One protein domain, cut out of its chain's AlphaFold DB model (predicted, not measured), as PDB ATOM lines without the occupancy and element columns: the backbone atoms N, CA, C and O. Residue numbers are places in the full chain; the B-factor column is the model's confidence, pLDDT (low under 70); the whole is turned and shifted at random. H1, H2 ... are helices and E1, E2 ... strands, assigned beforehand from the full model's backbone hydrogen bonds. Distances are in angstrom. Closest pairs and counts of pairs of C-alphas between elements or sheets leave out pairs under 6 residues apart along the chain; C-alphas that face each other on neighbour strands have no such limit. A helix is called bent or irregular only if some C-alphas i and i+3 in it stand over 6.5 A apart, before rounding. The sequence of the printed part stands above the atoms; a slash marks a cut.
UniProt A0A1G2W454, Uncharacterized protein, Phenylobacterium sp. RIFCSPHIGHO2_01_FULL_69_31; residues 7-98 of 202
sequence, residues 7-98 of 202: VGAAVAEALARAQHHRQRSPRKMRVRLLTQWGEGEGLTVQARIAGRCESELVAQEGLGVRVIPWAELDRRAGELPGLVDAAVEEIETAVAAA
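This is residues 7 to 98 of the 202 residues of an uncharacterized protein of Phenylobacterium sp. RIFCSPHIGHO2_01_FULL_69_31 (UniProt A0A1G2W454). Helices H1 and H3 lie side by side over one face of the antiparallel sheet E1 E2 E3, in two layers. The 92 printed residues run H1 E1 E2 H2 E3 H3, class mixed. The whole is compact, radius of gyration of the C-alphas 13.3 A, spanning 39 by 29 by 16 A.

H1, residues 7 to 24, is over E1, residues 30 to 36. E2, residues 42 to 48, forms a hairpin with E1; N 32 and O 46 are 2.8 A apart. E3, residues 65 to 69, is antiparallel to E2; N 45 and O 66 are 2.8 A apart. H3, residues 70 to 97, touches H1, closest C-alphas 14 and 81, 4.2 A. H2, residues 54 to 58, is not on the sheet. O i to N i+4 pairs are within hydrogen-bond range throughout H1 and H2, 17 of 24 in irregular H3, where C-alphas 71 and 74 are 7.7 A apart.

C-alpha 7 begins H1 at (-7.080, 77.201, -1.788); C-alpha 97 ends H3 at (-21.520, 74.114, 29.342).

The printed part has no cut; pLDDT is under 70 at residues 39 to 40.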
ATOM      1  N   VAL A   7      -6.054  76.454  -2.528       86.06
ATOM      2  CA  VAL A   7      -7.080  77.201  -1.788       86.06
ATOM      3  C   VAL A   7      -8.501  76.750  -2.140       86.06
ATOM      4  O   VAL A   7      -9.311  76.507  -1.249       86.06
ATOM      5  N   GLY A   8      -8.820  76.610  -3.428       88.38
ATOM      6  CA  GLY A   8     -10.133  76.154  -3.886       88.38
ATOM      7  C   GLY A   8     -10.464  74.738  -3.410       88.38
ATOM      8  O   GLY A   8     -11.591  74.487  -2.982       88.38
ATOM      9  N   ALA A   9      -9.478  73.835  -3.425       90.75
ATOM     10  CA  ALA A   9      -9.632  72.482  -2.892       90.75
ATOM     11  C   ALA A   9      -9.883  72.495  -1.374       90.75
ATOM     12  O   ALA A   9     -10.817  71.849  -0.897       90.75
ATOM     13  N   ALA A  10      -9.122  73.293  -0.622       92.50
ATOM     14  CA  ALA A  10      -9.286  73.394   0.824       92.50
ATOM     15  C   ALA A  10     -10.620  74.036   1.239       92.50
ATOM     16  O   ALA A  10     -11.259  73.587   2.191       92.50
ATOM     17  N   VAL A  11     -11.093  75.049   0.502       92.56
ATOM     18  CA  VAL A  11     -12.427  75.638   0.707       92.56
ATOM     19  C   VAL A  11     -13.522  74.607   0.430       92.56
ATOM     20  O   VAL A  11     -14.484  74.518   1.193       92.56
ATOM     21  N   ALA A  12     -13.382  73.801  -0.625       93.19
ATOM     22  CA  ALA A  12     -14.341  72.744  -0.930       93.19
ATOM     23  C   ALA A  12     -14.388  71.675   0.177       93.19
ATOM     24  O   ALA A  12     -15.480  71.283   0.595       93.19
ATOM     25  N   GLU A  13     -13.235  71.249   0.703       94.75
ATOM     26  CA  GLU A  13     -13.178  70.322   1.839       94.75
ATOM     27  C   GLU A  13     -13.792  70.941   3.104       94.75
ATOM     28  O   GLU A  13     -14.609  70.304   3.771       94.75
ATOM     29  N   ALA A  14     -13.476  72.202   3.411       94.50
ATOM     30  CA  ALA A  14     -14.048  72.920   4.547       94.50
ATOM     31  C   ALA A  14     -15.583  73.006   4.460       94.50
ATOM     32  O   ALA A  14     -16.281  72.770   5.449       94.50
ATOM     33  N   LEU A  15     -16.131  73.272   3.268       94.00
ATOM     34  CA  LEU A  15     -17.577  73.256   3.021       94.00
ATOM     35  C   LEU A  15     -18.178  71.852   3.172       94.00
ATOM     36  O   LEU A  15     -19.271  71.713   3.724       94.00
ATOM     37  N   ALA A  16     -17.471  70.811   2.728       94.50
ATOM     38  CA  ALA A  16     -17.902  69.429   2.916       94.50
ATOM     39  C   ALA A  16     -17.957  69.052   4.408       94.50
ATOM     40  O   ALA A  16     -18.953  68.472   4.850       94.50
ATOM     41  N   ARG A  17     -16.959  69.452   5.210       93.62
ATOM     42  CA  ARG A  17     -16.971  69.253   6.674       93.62
ATOM     43  C   ARG A  17     -18.087  70.034   7.355       93.62
ATOM     44  O   ARG A  17     -18.837  69.469   8.147       93.62
ATOM     45  N   ALA A  18     -18.267  71.301   6.993       92.50
ATOM     46  CA  ALA A  18     -19.374  72.124   7.477       92.50
ATOM     47  C   ALA A  18     -20.738  71.460   7.219       92.50
ATOM     48  O   ALA A  18     -21.602  71.414   8.101       92.50
ATOM     49  N   GLN A  19     -20.927  70.907   6.018       91.94
ATOM     50  CA  GLN A  19     -22.145  70.196   5.647       91.94
ATOM     51  C   GLN A  19     -22.315  68.889   6.433       91.94
ATOM     52  O   GLN A  19     -23.428  68.588   6.870       91.94
ATOM     53  N   HIS A  20     -21.233  68.141   6.657       93.06
ATOM     54  CA  HIS A  20     -21.249  66.933   7.482       93.06
ATOM     55  C   HIS A  20     -21.703  67.234   8.920       93.06
ATOM     56  O   HIS A  20     -22.643  66.609   9.418       93.06
ATOM     57  N   HIS A  21     -21.125  68.256   9.558       91.25
ATOM     58  CA  HIS A  21     -21.528  68.695  10.901       91.25
ATOM     59  C   HIS A  21     -22.986  69.138  10.956       91.25
ATOM     60  O   HIS A  21     -23.717  68.782  11.881       91.25
ATOM     61  N   ARG A  22     -23.454  69.855   9.932       87.56
ATOM     62  CA  ARG A  22     -24.859  70.260   9.829       87.56
ATOM     63  C   ARG A  22     -25.817  69.068   9.761       87.56
ATOM     64  O   ARG A  22     -26.897  69.146  10.341       87.56
ATOM     65  N   GLN A  23     -25.451  68.007   9.042       87.00
ATOM     66  CA  GLN A  23     -26.269  66.796   8.903       87.00
ATOM     67  C   GLN A  23     -26.266  65.943  10.176       87.00
ATOM     68  O   GLN A  23     -27.303  65.392  10.537       87.00
ATOM     69  N   ARG A  24     -25.123  65.856  10.868       87.44
ATOM     70  CA  ARG A  24     -24.978  65.089  12.114       87.44
ATOM     71  C   ARG A  24     -25.617  65.789  13.314       87.44
ATOM     72  O   ARG A  24     -26.085  65.129  14.239       87.44
ATOM     73  N   SER A  25     -25.613  67.120  13.321       77.69
ATOM     74  CA  SER A  25     -26.062  67.902  14.467       77.69
ATOM     75  C   SER A  25     -27.593  67.875  14.609       77.69
ATOM     76  O   SER A  25     -28.302  68.395  13.740       77.69
ATOM     77  N   PRO A  26     -28.141  67.409  15.749       76.81
ATOM     78  CA  PRO A  26     -29.583  67.463  16.010       76.81
ATOM     79  C   PRO A  26     -30.097  68.904  16.165       76.81
ATOM     80  O   PRO A  26     -31.302  69.151  16.108       76.81
ATOM     81  N   ARG A  27     -29.191  69.873  16.365       74.44
ATOM     82  CA  ARG A  27     -29.494  71.297  16.572       74.44
ATOM     83  C   ARG A  27     -29.213  72.162  15.334       74.44
ATOM     84  O   ARG A  27     -29.265  73.386  15.431       74.44
ATOM     85  N   LYS A  28     -28.974  71.541  14.167       77.56
ATOM     86  CA  LYS A  28     -28.704  72.206  12.876       77.56
ATOM     87  C   LYS A  28     -27.547  73.215  12.962       77.56
ATOM     88  O   LYS A  28     -27.745  74.396  12.671       77.56
ATOM     89  N   MET A  29     -26.355  72.739  13.335       86.19
ATOM     90  CA  MET A  29     -25.102  73.509  13.288       86.19
ATOM     91  C   MET A  29     -24.957  74.251  11.949       86.19
ATOM     92  O   MET A  29     -25.133  73.664  10.876       86.19
ATOM     93  N   ARG A  30     -24.663  75.551  12.009       91.38
ATOM     94  CA  ARG A  30     -24.430  76.403  10.840       91.38
ATOM     95  C   ARG A  30     -22.986  76.867  10.851       91.38
ATOM     96  O   ARG A  30     -22.595  77.609  11.742       91.38
ATOM     97  N   VAL A  31     -22.241  76.488   9.822       93.19
ATOM     98  CA  VAL A  31     -20.901  77.015   9.566       93.19
ATOM     99  C   VAL A  31     -20.945  77.864   8.300       93.19
ATOM    100  O   VAL A  31     -21.561  77.472   7.305       93.19
ATOM    101  N   ARG A  32     -20.335  79.044   8.348       92.88
ATOM    102  CA  ARG A  32     -20.206  79.980   7.230       92.88
ATOM    103  C   ARG A  32     -18.734  80.264   6.977       92.88
ATOM    104  O   ARG A  32     -17.994  80.511   7.921       92.88
ATOM    105  N   LEU A  33     -18.350  80.263   5.705       92.12
ATOM    106  CA  LEU A  33     -17.106  80.872   5.248       92.12
ATOM    107  C   LEU A  33     -17.457  82.240   4.663       92.12
ATOM    108  O   LEU A  33     -18.296  82.333   3.766       92.12
ATOM    109  N   LEU A  34     -16.873  83.289   5.221       91.56
ATOM    110  CA  LEU A  34     -17.133  84.680   4.878       91.56
ATOM    111  C   LEU A  34     -15.831  85.328   4.437       91.56
ATOM    112  O   LEU A  34     -14.784  85.085   5.027       91.56
ATOM    113  N   THR A  35     -15.897  86.168   3.417       90.56
ATOM    114  CA  THR A  35     -14.762  86.988   3.003       90.56
ATOM    115  C   THR A  35     -14.902  88.361   3.651       90.56
ATOM    116  O   THR A  35     -15.942  89.010   3.528       90.56
ATOM    117  N   GLN A  36     -13.882  88.786   4.394       86.06
ATOM    118  CA  GLN A  36     -13.853  90.076   5.078       86.06
ATOM    119  C   GLN A  36     -12.792  90.979   4.449       86.06
ATOM    120  O   GLN A  36     -11.676  90.544   4.166       86.06
ATOM    121  N   TRP A  37     -13.149  92.244   4.249       81.50
ATOM    122  CA  TRP A  37     -12.294  93.281   3.672       81.50
ATOM    123  C   TRP A  37     -12.174  94.441   4.670       81.50
ATOM    124  O   TRP A  37     -13.175  94.792   5.297       81.50
ATOM    125  N   GLY A  38     -10.984  95.034   4.817       78.31
ATOM    126  CA  GLY A  38     -10.713  96.116   5.780       78.31
ATOM    127  C   GLY A  38      -9.879  95.677   6.994       78.31
ATOM    128  O   GLY A  38      -8.989  94.841   6.871       78.31
ATOM    129  N   GLU A  39     -10.126  96.242   8.181       69.19
ATOM    130  CA  GLU A  39      -9.427  95.795   9.399       69.19
ATOM    131  C   GLU A  39      -9.794  94.341   9.739       69.19
ATOM    132  O   GLU A  39     -10.972  93.978   9.817       69.19
ATOM    133  N   GLY A  40      -8.773  93.498   9.919       69.19
ATOM    134  CA  GLY A  40      -8.953  92.054  10.098       69.19
ATOM    135  C   GLY A  40      -9.358  91.323   8.813       69.19
ATOM    136  O   GLY A  40     -10.079  90.328   8.880       69.19
ATOM    137  N   GLU A  41      -8.943  91.828   7.649       86.50
ATOM    138  CA  GLU A  41      -9.249  91.223   6.355       86.50
ATOM    139  C   GLU A  41      -8.747  89.780   6.224       86.50
ATOM    140  O   GLU A  41      -7.631  89.432   6.616       86.50
ATOM    141  N   GLY A  42      -9.585  88.930   5.641       91.75
ATOM    142  CA  GLY A  42      -9.275  87.524   5.488       91.75
ATOM    143  C   GLY A  42     -10.486  86.661   5.180       91.75
ATOM    144  O   GLY A  42     -11.615  87.134   5.010       91.75
ATOM    145  N   LEU A  43     -10.231  85.358   5.133       92.38
ATOM    146  CA  LEU A  43     -11.263  84.337   5.079       92.38
ATOM    147  C   LEU A  43     -11.648  83.942   6.508       92.38
ATOM    148  O   LEU A  43     -10.838  83.399   7.262       92.38
ATOM    149  N   THR A  44     -12.902  84.196   6.862       93.00
ATOM    150  CA  THR A  44     -13.454  83.969   8.195       93.00
ATOM    151  C   THR A  44     -14.328  82.722   8.203       93.00
ATOM    152  O   THR A  44     -15.301  82.627   7.458       93.00
ATOM    153  N   VAL A  45     -14.019  81.779   9.088       94.12
ATOM    154  CA  VAL A  45     -14.883  80.649   9.438       94.12
ATOM    155  C   VAL A  45     -15.706  81.047  10.655       94.12
ATOM    156  O   VAL A  45     -15.155  81.468  11.669       94.12
ATOM    157  N   GLN A  46     -17.026  80.911  10.558       94.19
ATOM    158  CA  GLN A  46     -17.956  81.206  11.641       94.19
ATOM    159  C   GLN A  46     -18.909  80.033  11.870       94.19
ATOM    160  O   GLN A  46     -19.708  79.712  10.989       94.19
ATOM    161  N   ALA A  47     -18.871  79.435  13.059       94.25
ATOM    162  CA  ALA A  47     -19.787  78.392  13.509       94.25
ATOM    163  C   ALA A  47     -20.820  78.948  14.503       94.25
ATOM    164  O   ALA A  47     -20.495  79.767  15.362       94.25
ATOM    165  N   ARG A  48     -22.078  78.510  14.382       91.94
ATOM    166  CA  ARG A  48     -23.178  78.848  15.296       91.94
ATOM    167  C   ARG A  48     -24.203  77.723  15.388       91.94
ATOM    168  O   ARG A  48     -24.588  77.131  14.375       91.94
ATOM    169  N   ILE A  49     -24.741  77.520  16.586       88.38
ATOM    170  CA  ILE A  49     -25.928  76.700  16.836       88.38
ATOM    171  C   ILE A  49     -27.091  77.623  17.202       88.38
ATOM    172  O   ILE A  49     -26.919  78.650  17.856       88.38
ATOM    173  N   ALA A  50     -28.303  77.260  16.780       82.38
ATOM    174  CA  ALA A  50     -29.502  77.943  17.250       82.38
ATOM    175  C   ALA A  50     -29.652  77.739  18.769       82.38
ATOM    176  O   ALA A  50     -29.939  76.623  19.212       82.38
ATOM    177  N   GLY A  51     -29.439  78.804  19.548       77.19
ATOM    178  CA  GLY A  51     -29.658  78.791  20.993       77.19
ATOM    179  C   GLY A  51     -31.140  78.606  21.320       77.19
ATOM    180  O   GLY A  51     -32.007  79.166  20.648       77.19
ATOM    181  N   ARG A  52     -31.434  77.791  22.330       75.00
ATOM    182  CA  ARG A  52     -32.793  77.531  22.841       75.00
ATOM    183  C   ARG A  52     -33.204  78.506  23.939       75.00
ATOM    184  O   ARG A  52     -34.385  78.598  24.255       75.00
ATOM    185  N   CYS A  53     -32.234  79.195  24.521       73.31
ATOM    186  CA  CYS A  53     -32.409  80.159  25.592       73.31
ATOM    187  C   CYS A  53     -31.320  81.227  25.522       73.31
ATOM    188  O   CYS A  53     -30.323  81.076  24.814       73.31
ATOM    189  N   GLU A  54     -31.516  82.299  26.281       80.44
ATOM    190  CA  GLU A  54     -30.589  83.426  26.346       80.44
ATOM    191  C   GLU A  54     -29.192  83.001  26.816       80.44
ATOM    192  O   GLU A  54     -28.206  83.371  26.188       80.44
ATOM    193  N   SER A  55     -29.093  82.124  27.822       82.56
ATOM    194  CA  SER A  55     -27.804  81.606  28.303       82.56
ATOM    195  C   SER A  55     -27.003  80.879  27.216       82.56
ATOM    196  O   SER A  55     -25.792  81.054  27.139       82.56
ATOM    197  N   GLU A  56     -27.658  80.113  26.335       86.38
ATOM    198  CA  GLU A  56     -27.001  79.459  25.194       86.38
ATOM    199  C   GLU A  56     -26.596  80.459  24.099       86.38
ATOM    200  O   GLU A  56     -25.638  80.206  23.368       86.38
ATOM    201  N   LEU A  57     -27.323  81.569  23.931       84.75
ATOM    202  CA  LEU A  57     -26.960  82.615  22.970       84.75
ATOM    203  C   LEU A  57     -25.736  83.393  23.457       84.75
ATOM    204  O   LEU A  57     -24.772  83.523  22.700       84.75
ATOM    205  N   VAL A  58     -25.756  83.811  24.726       86.44
ATOM    206  CA  VAL A  58     -24.650  84.502  25.401       86.44
ATOM    207  C   VAL A  58     -23.408  83.615  25.452       86.44
ATOM    208  O   VAL A  58     -22.318  84.071  25.130       86.44
ATOM    209  N   ALA A  59     -23.556  82.320  25.751       88.06
ATOM    210  CA  ALA A  59     -22.431  81.381  25.777       88.06
ATOM    211  C   ALA A  59     -21.707  81.251  24.427       88.06
ATOM    212  O   ALA A  59     -20.557  80.833  24.389       88.06
ATOM    213  N   GLN A  60     -22.361  81.596  23.315       90.88
ATOM    214  CA  GLN A  60     -21.760  81.563  21.982       90.88
ATOM    215  C   GLN A  60     -21.186  82.925  21.550       90.88
ATOM    216  O   GLN A  60     -20.622  83.029  20.457       90.88
ATOM    217  N   GLU A  61     -21.369  83.998  22.321       89.12
ATOM    218  CA  GLU A  61     -20.838  85.321  21.982       89.12
ATOM    219  C   GLU A  61     -19.307  85.317  21.964       89.12
ATOM    220  O   GLU A  61     -18.653  84.758  22.836       89.12
ATOM    221  N   GLY A  62     -18.720  85.898  20.913       86.62
ATOM    222  CA  GLY A  62     -17.267  85.907  20.712       86.62
ATOM    223  C   GLY A  62     -16.629  84.561  20.333       86.62
ATOM    224  O   GLY A  62     -15.450  84.549  19.993       86.62
ATOM    225  N   LEU A  63     -17.379  83.452  20.328       92.12
ATOM    226  CA  LEU A  63     -16.870  82.114  20.006       92.12
ATOM    227  C   LEU A  63     -17.196  81.673  18.574       92.12
ATOM    228  O   LEU A  63     -18.020  82.271  17.872       92.12
ATOM    229  N   GLY A  64     -16.539  80.596  18.141       91.06
ATOM    230  CA  GLY A  64     -16.767  79.934  16.861       91.06
ATOM    231  C   GLY A  64     -16.290  80.741  15.659       91.06
ATOM    232  O   GLY A  64     -16.671  80.418  14.538       91.06
ATOM    233  N   VAL A  65     -15.499  81.798  15.869       92.56
ATOM    234  CA  VAL A  65     -14.952  82.655  14.809       92.56
ATOM    235  C   VAL A  65     -13.454  82.412  14.682       92.56
ATOM    236  O   VAL A  65     -12.724  82.460  15.673       92.56
ATOM    237  N   ARG A  66     -12.985  82.150  13.462       92.44
ATOM    238  CA  ARG A  66     -11.564  82.007  13.119       92.44
ATOM    239  C   ARG A  66     -11.288  82.748  11.821       92.44
ATOM    240  O   ARG A  66     -12.100  82.677  10.905       92.44
ATOM    241  N   VAL A  67     -10.154  83.437  11.738       91.81
ATOM    242  CA  VAL A  67      -9.778  84.245  10.570       91.81
ATOM    243  C   VAL A  67      -8.425  83.775  10.049       91.81
ATOM    244  O   VAL A  67      -7.478  83.638  10.823       91.81
ATOM    245  N   ILE A  68      -8.336  83.541   8.739       92.88
ATOM    246  CA  ILE A  68      -7.063  83.432   8.023       92.88
ATOM    247  C   ILE A  68      -6.857  84.738   7.250       92.88
ATOM    248  O   ILE A  68      -7.645  85.009   6.338       92.88
ATOM    249  N   PRO A  69      -5.826  85.541   7.573       93.50
ATOM    250  CA  PRO A  69      -5.528  86.764   6.837       93.50
ATOM    251  C   PRO A  69      -5.286  86.494   5.350       93.50
ATOM    252  O   PRO A  69      -4.685  85.474   5.005       93.50
ATOM    253  N   TRP A  70      -5.674  87.418   4.462       91.25
ATOM    254  CA  TRP A  70      -5.479  87.240   3.012       91.25
ATOM    255  C   TRP A  70      -4.024  86.956   2.636       91.25
ATOM    256  O   TRP A  70      -3.763  86.069   1.829       91.25
ATOM    257  N   ALA A  71      -3.083  87.648   3.285       90.81
ATOM    258  CA  ALA A  71      -1.648  87.476   3.067       90.81
ATOM    259  C   ALA A  71      -1.133  86.061   3.398       90.81
ATOM    260  O   ALA A  71      -0.069  85.666   2.927       90.81
ATOM    261  N   GLU A  72      -1.866  85.292   4.208       91.56
ATOM    262  CA  GLU A  72      -1.481  83.945   4.632       91.56
ATOM    263  C   GLU A  72      -2.331  82.842   3.993       91.56
ATOM    264  O   GLU A  72      -2.047  81.661   4.214       91.56
ATOM    265  N   LEU A  73      -3.363  83.200   3.222       89.38
ATOM    266  CA  LEU A  73      -4.374  82.255   2.762       89.38
ATOM    267  C   LEU A  73      -3.778  81.132   1.916       89.38
ATOM    268  O   LEU A  73      -4.101  79.976   2.155       89.38
ATOM    269  N   ASP A  74      -2.871  81.444   0.992       89.12
ATOM    270  CA  ASP A  74      -2.252  80.425   0.139       89.12
ATOM    271  C   ASP A  74      -1.446  79.407   0.957       89.12
ATOM    272  O   ASP A  74      -1.532  78.205   0.724       89.12
ATOM    273  N   ARG A  75      -0.713  79.867   1.981       92.50
ATOM    274  CA  ARG A  75       0.110  78.998   2.838       92.50
ATOM    275  C   ARG A  75      -0.730  78.182   3.821       92.50
ATOM    276  O   ARG A  75      -0.360  77.062   4.159       92.50
ATOM    277  N   ARG A  76      -1.815  78.766   4.336       92.62
ATOM    278  CA  ARG A  76      -2.625  78.204   5.428       92.62
ATOM    279  C   ARG A  76      -3.949  77.612   4.965       92.62
ATOM    280  O   ARG A  76      -4.711  77.132   5.797       92.62
ATOM    281  N   ALA A  77      -4.234  77.604   3.666       89.81
ATOM    282  CA  ALA A  77      -5.483  77.079   3.124       89.81
ATOM    283  C   ALA A  77      -5.785  75.662   3.622       89.81
ATOM    284  O   ALA A  77      -6.912  75.394   4.027       89.81
ATOM    285  N   GLY A  78      -4.772  74.790   3.690       90.38
ATOM    286  CA  GLY A  78      -4.915  73.424   4.205       90.38
ATOM    287  C   GLY A  78      -5.396  73.324   5.662       90.38
ATOM    288  O   GLY A  78      -5.866  72.270   6.072       90.38
ATOM    289  N   GLU A  79      -5.334  74.406   6.444       94.00
ATOM    290  CA  GLU A  79      -5.850  74.461   7.818       94.00
ATOM    291  C   GLU A  79      -7.373  74.674   7.869       94.00
ATOM    292  O   GLU A  79      -7.994  74.392   8.894       94.00
ATOM    293  N   LEU A  80      -8.003  75.147   6.781       93.62
ATOM    294  CA  LEU A  80      -9.427  75.511   6.752       93.62
ATOM    295  C   LEU A  80     -10.370  74.400   7.238       93.62
ATOM    296  O   LEU A  80     -11.250  74.709   8.046       93.62
ATOM    297  N   PRO A  81     -10.216  73.126   6.824       94.38
ATOM    298  CA  PRO A  81     -11.077  72.058   7.325       94.38
ATOM    299  C   PRO A  81     -10.925  71.852   8.839       94.38
ATOM    300  O   PRO A  81     -11.921  71.666   9.533       94.38
ATOM    301  N   GLY A  82      -9.703  71.967   9.368       94.62
ATOM    302  CA  GLY A  82      -9.443  71.876  10.807       94.62
ATOM    303  C   GLY A  82     -10.007  73.062  11.593       94.62
ATOM    304  O   GLY A  82     -10.522  72.881  12.692       94.62
ATOM    305  N   LEU A  83      -9.987  74.272  11.019       95.38
ATOM    306  CA  LEU A  83     -10.617  75.449  11.630       95.38
ATOM    307  C   LEU A  83     -12.139  75.311  11.726       95.38
ATOM    308  O   LEU A  83     -12.727  75.777  12.699       95.38
ATOM    309  N   VAL A  84     -12.772  74.665  10.740       96.06
ATOM    310  CA  VAL A  84     -14.203  74.328  10.790       96.06
ATOM    311  C   VAL A  84     -14.487  73.396  11.962       96.06
ATOM    312  O   VAL A  84     -15.388  73.685  12.747       96.06
ATOM    313  N   ASP A  85     -13.716  72.319  12.103       96.00
ATOM    314  CA  ASP A  85     -13.910  71.352  13.186       96.00
ATOM    315  C   ASP A  85     -13.707  71.995  14.560       96.00
ATOM    316  O   ASP A  85     -14.562  71.862  15.431       96.00
ATOM    317  N   ALA A  86     -12.636  72.778  14.723       95.50
ATOM    318  CA  ALA A  86     -12.343  73.475  15.970       95.50
ATOM    319  C   ALA A  86     -13.427  74.502  16.341       95.50
ATOM    320  O   ALA A  86     -13.817  74.601  17.502       95.50
ATOM    321  N   ALA A  87     -13.938  75.262  15.365       95.12
ATOM    322  CA  ALA A  87     -15.015  76.223  15.603       95.12
ATOM    323  C   ALA A  87     -16.334  75.528  15.978       95.12
ATOM    324  O   ALA A  87     -17.096  76.042  16.797       95.12
ATOM    325  N   VAL A  88     -16.613  74.365  15.382       94.31
ATOM    326  CA  VAL A  88     -17.788  73.551  15.714       94.31
ATOM    327  C   VAL A  88     -17.676  72.988  17.126       94.31
ATOM    328  O   VAL A  88     -18.617  73.150  17.900       94.31
ATOM    329  N   GLU A  89     -16.538  72.381  17.466       94.44
ATOM    330  CA  GLU A  89     -16.278  71.813  18.791       94.44
ATOM    331  C   GLU A  89     -16.390  72.882  19.881       94.44
ATOM    332  O   GLU A  89     -17.120  72.693  20.847       94.44
ATOM    333  N   GLU A  90     -15.774  74.050  19.678       94.94
ATOM    334  CA  GLU A  90     -15.851  75.179  20.610       94.94
ATOM    335  C   GLU A  90     -17.302  75.587  20.906       94.94
ATOM    336  O   GLU A  90     -17.681  75.756  22.066       94.94
ATOM    337  N   ILE A  91     -18.137  75.705  19.868       93.75
ATOM    338  CA  ILE A  91     -19.549  76.064  20.029       93.75
ATOM    339  C   ILE A  91     -20.342  74.936  20.693       93.75
ATOM    340  O   ILE A  91     -21.181  75.207  21.551       93.75
ATOM    341  N   GLU A  92     -20.104  73.678  20.320       92.31
ATOM    342  CA  GLU A  92     -20.773  72.533  20.944       92.31
ATOM    343  C   GLU A  92     -20.436  72.438  22.436       92.31
ATOM    344  O   GLU A  92     -21.343  72.277  23.254       92.31
ATOM    345  N   THR A  93     -19.166  72.621  22.804       92.44
ATOM    346  CA  THR A  93     -18.712  72.655  24.196       92.44
ATOM    347  C   THR A  93     -19.311  73.835  24.953       92.44
ATOM    348  O   THR A  93     -19.837  73.641  26.048       92.44
ATOM    349  N   ALA A  94     -19.294  75.041  24.381       91.12
ATOM    350  CA  ALA A  94     -19.844  76.229  25.029       91.12
ATOM    351  C   ALA A  94     -21.354  76.108  25.274       91.12
ATOM    352  O   ALA A  94     -21.836  76.407  26.365       91.12
ATOM    353  N   VAL A  95     -22.106  75.605  24.293       88.50
ATOM    354  CA  VAL A  95     -23.551  75.370  24.428       88.50
ATOM    355  C   VAL A  95     -23.847  74.247  25.425       88.50
ATOM    356  O   VAL A  95     -24.830  74.335  26.154       88.50
ATOM    357  N   ALA A  96     -23.014  73.204  25.491       88.12
ATOM    358  CA  ALA A  96     -23.166  72.132  26.476       88.12
ATOM    359  C   ALA A  96     -22.841  72.587  27.910       88.12
ATOM    360  O   ALA A  96     -23.446  72.090  28.857       88.12
ATOM    361  N   ALA A  97     -21.903  73.523  28.062       87.94
ATOM    362  CA  ALA A  97     -21.520  74.114  29.342       87.94
ATOM    363  C   ALA A  97     -22.437  75.270  29.777       87.94
ATOM    364  O   ALA A  97     -22.401  75.671  30.942       87.94
ATOM    365  N   ALA A  98     -23.242  75.816  28.860       85.31
ATOM    366  CA  ALA A  98     -24.179  76.882  29.170       85.31
ATOM    367  C   ALA A  98     -25.137  76.428  30.283       85.31
ATOM    368  O   ALA A  98     -25.612  75.285  30.255       85.31
TER     369      ALA A  98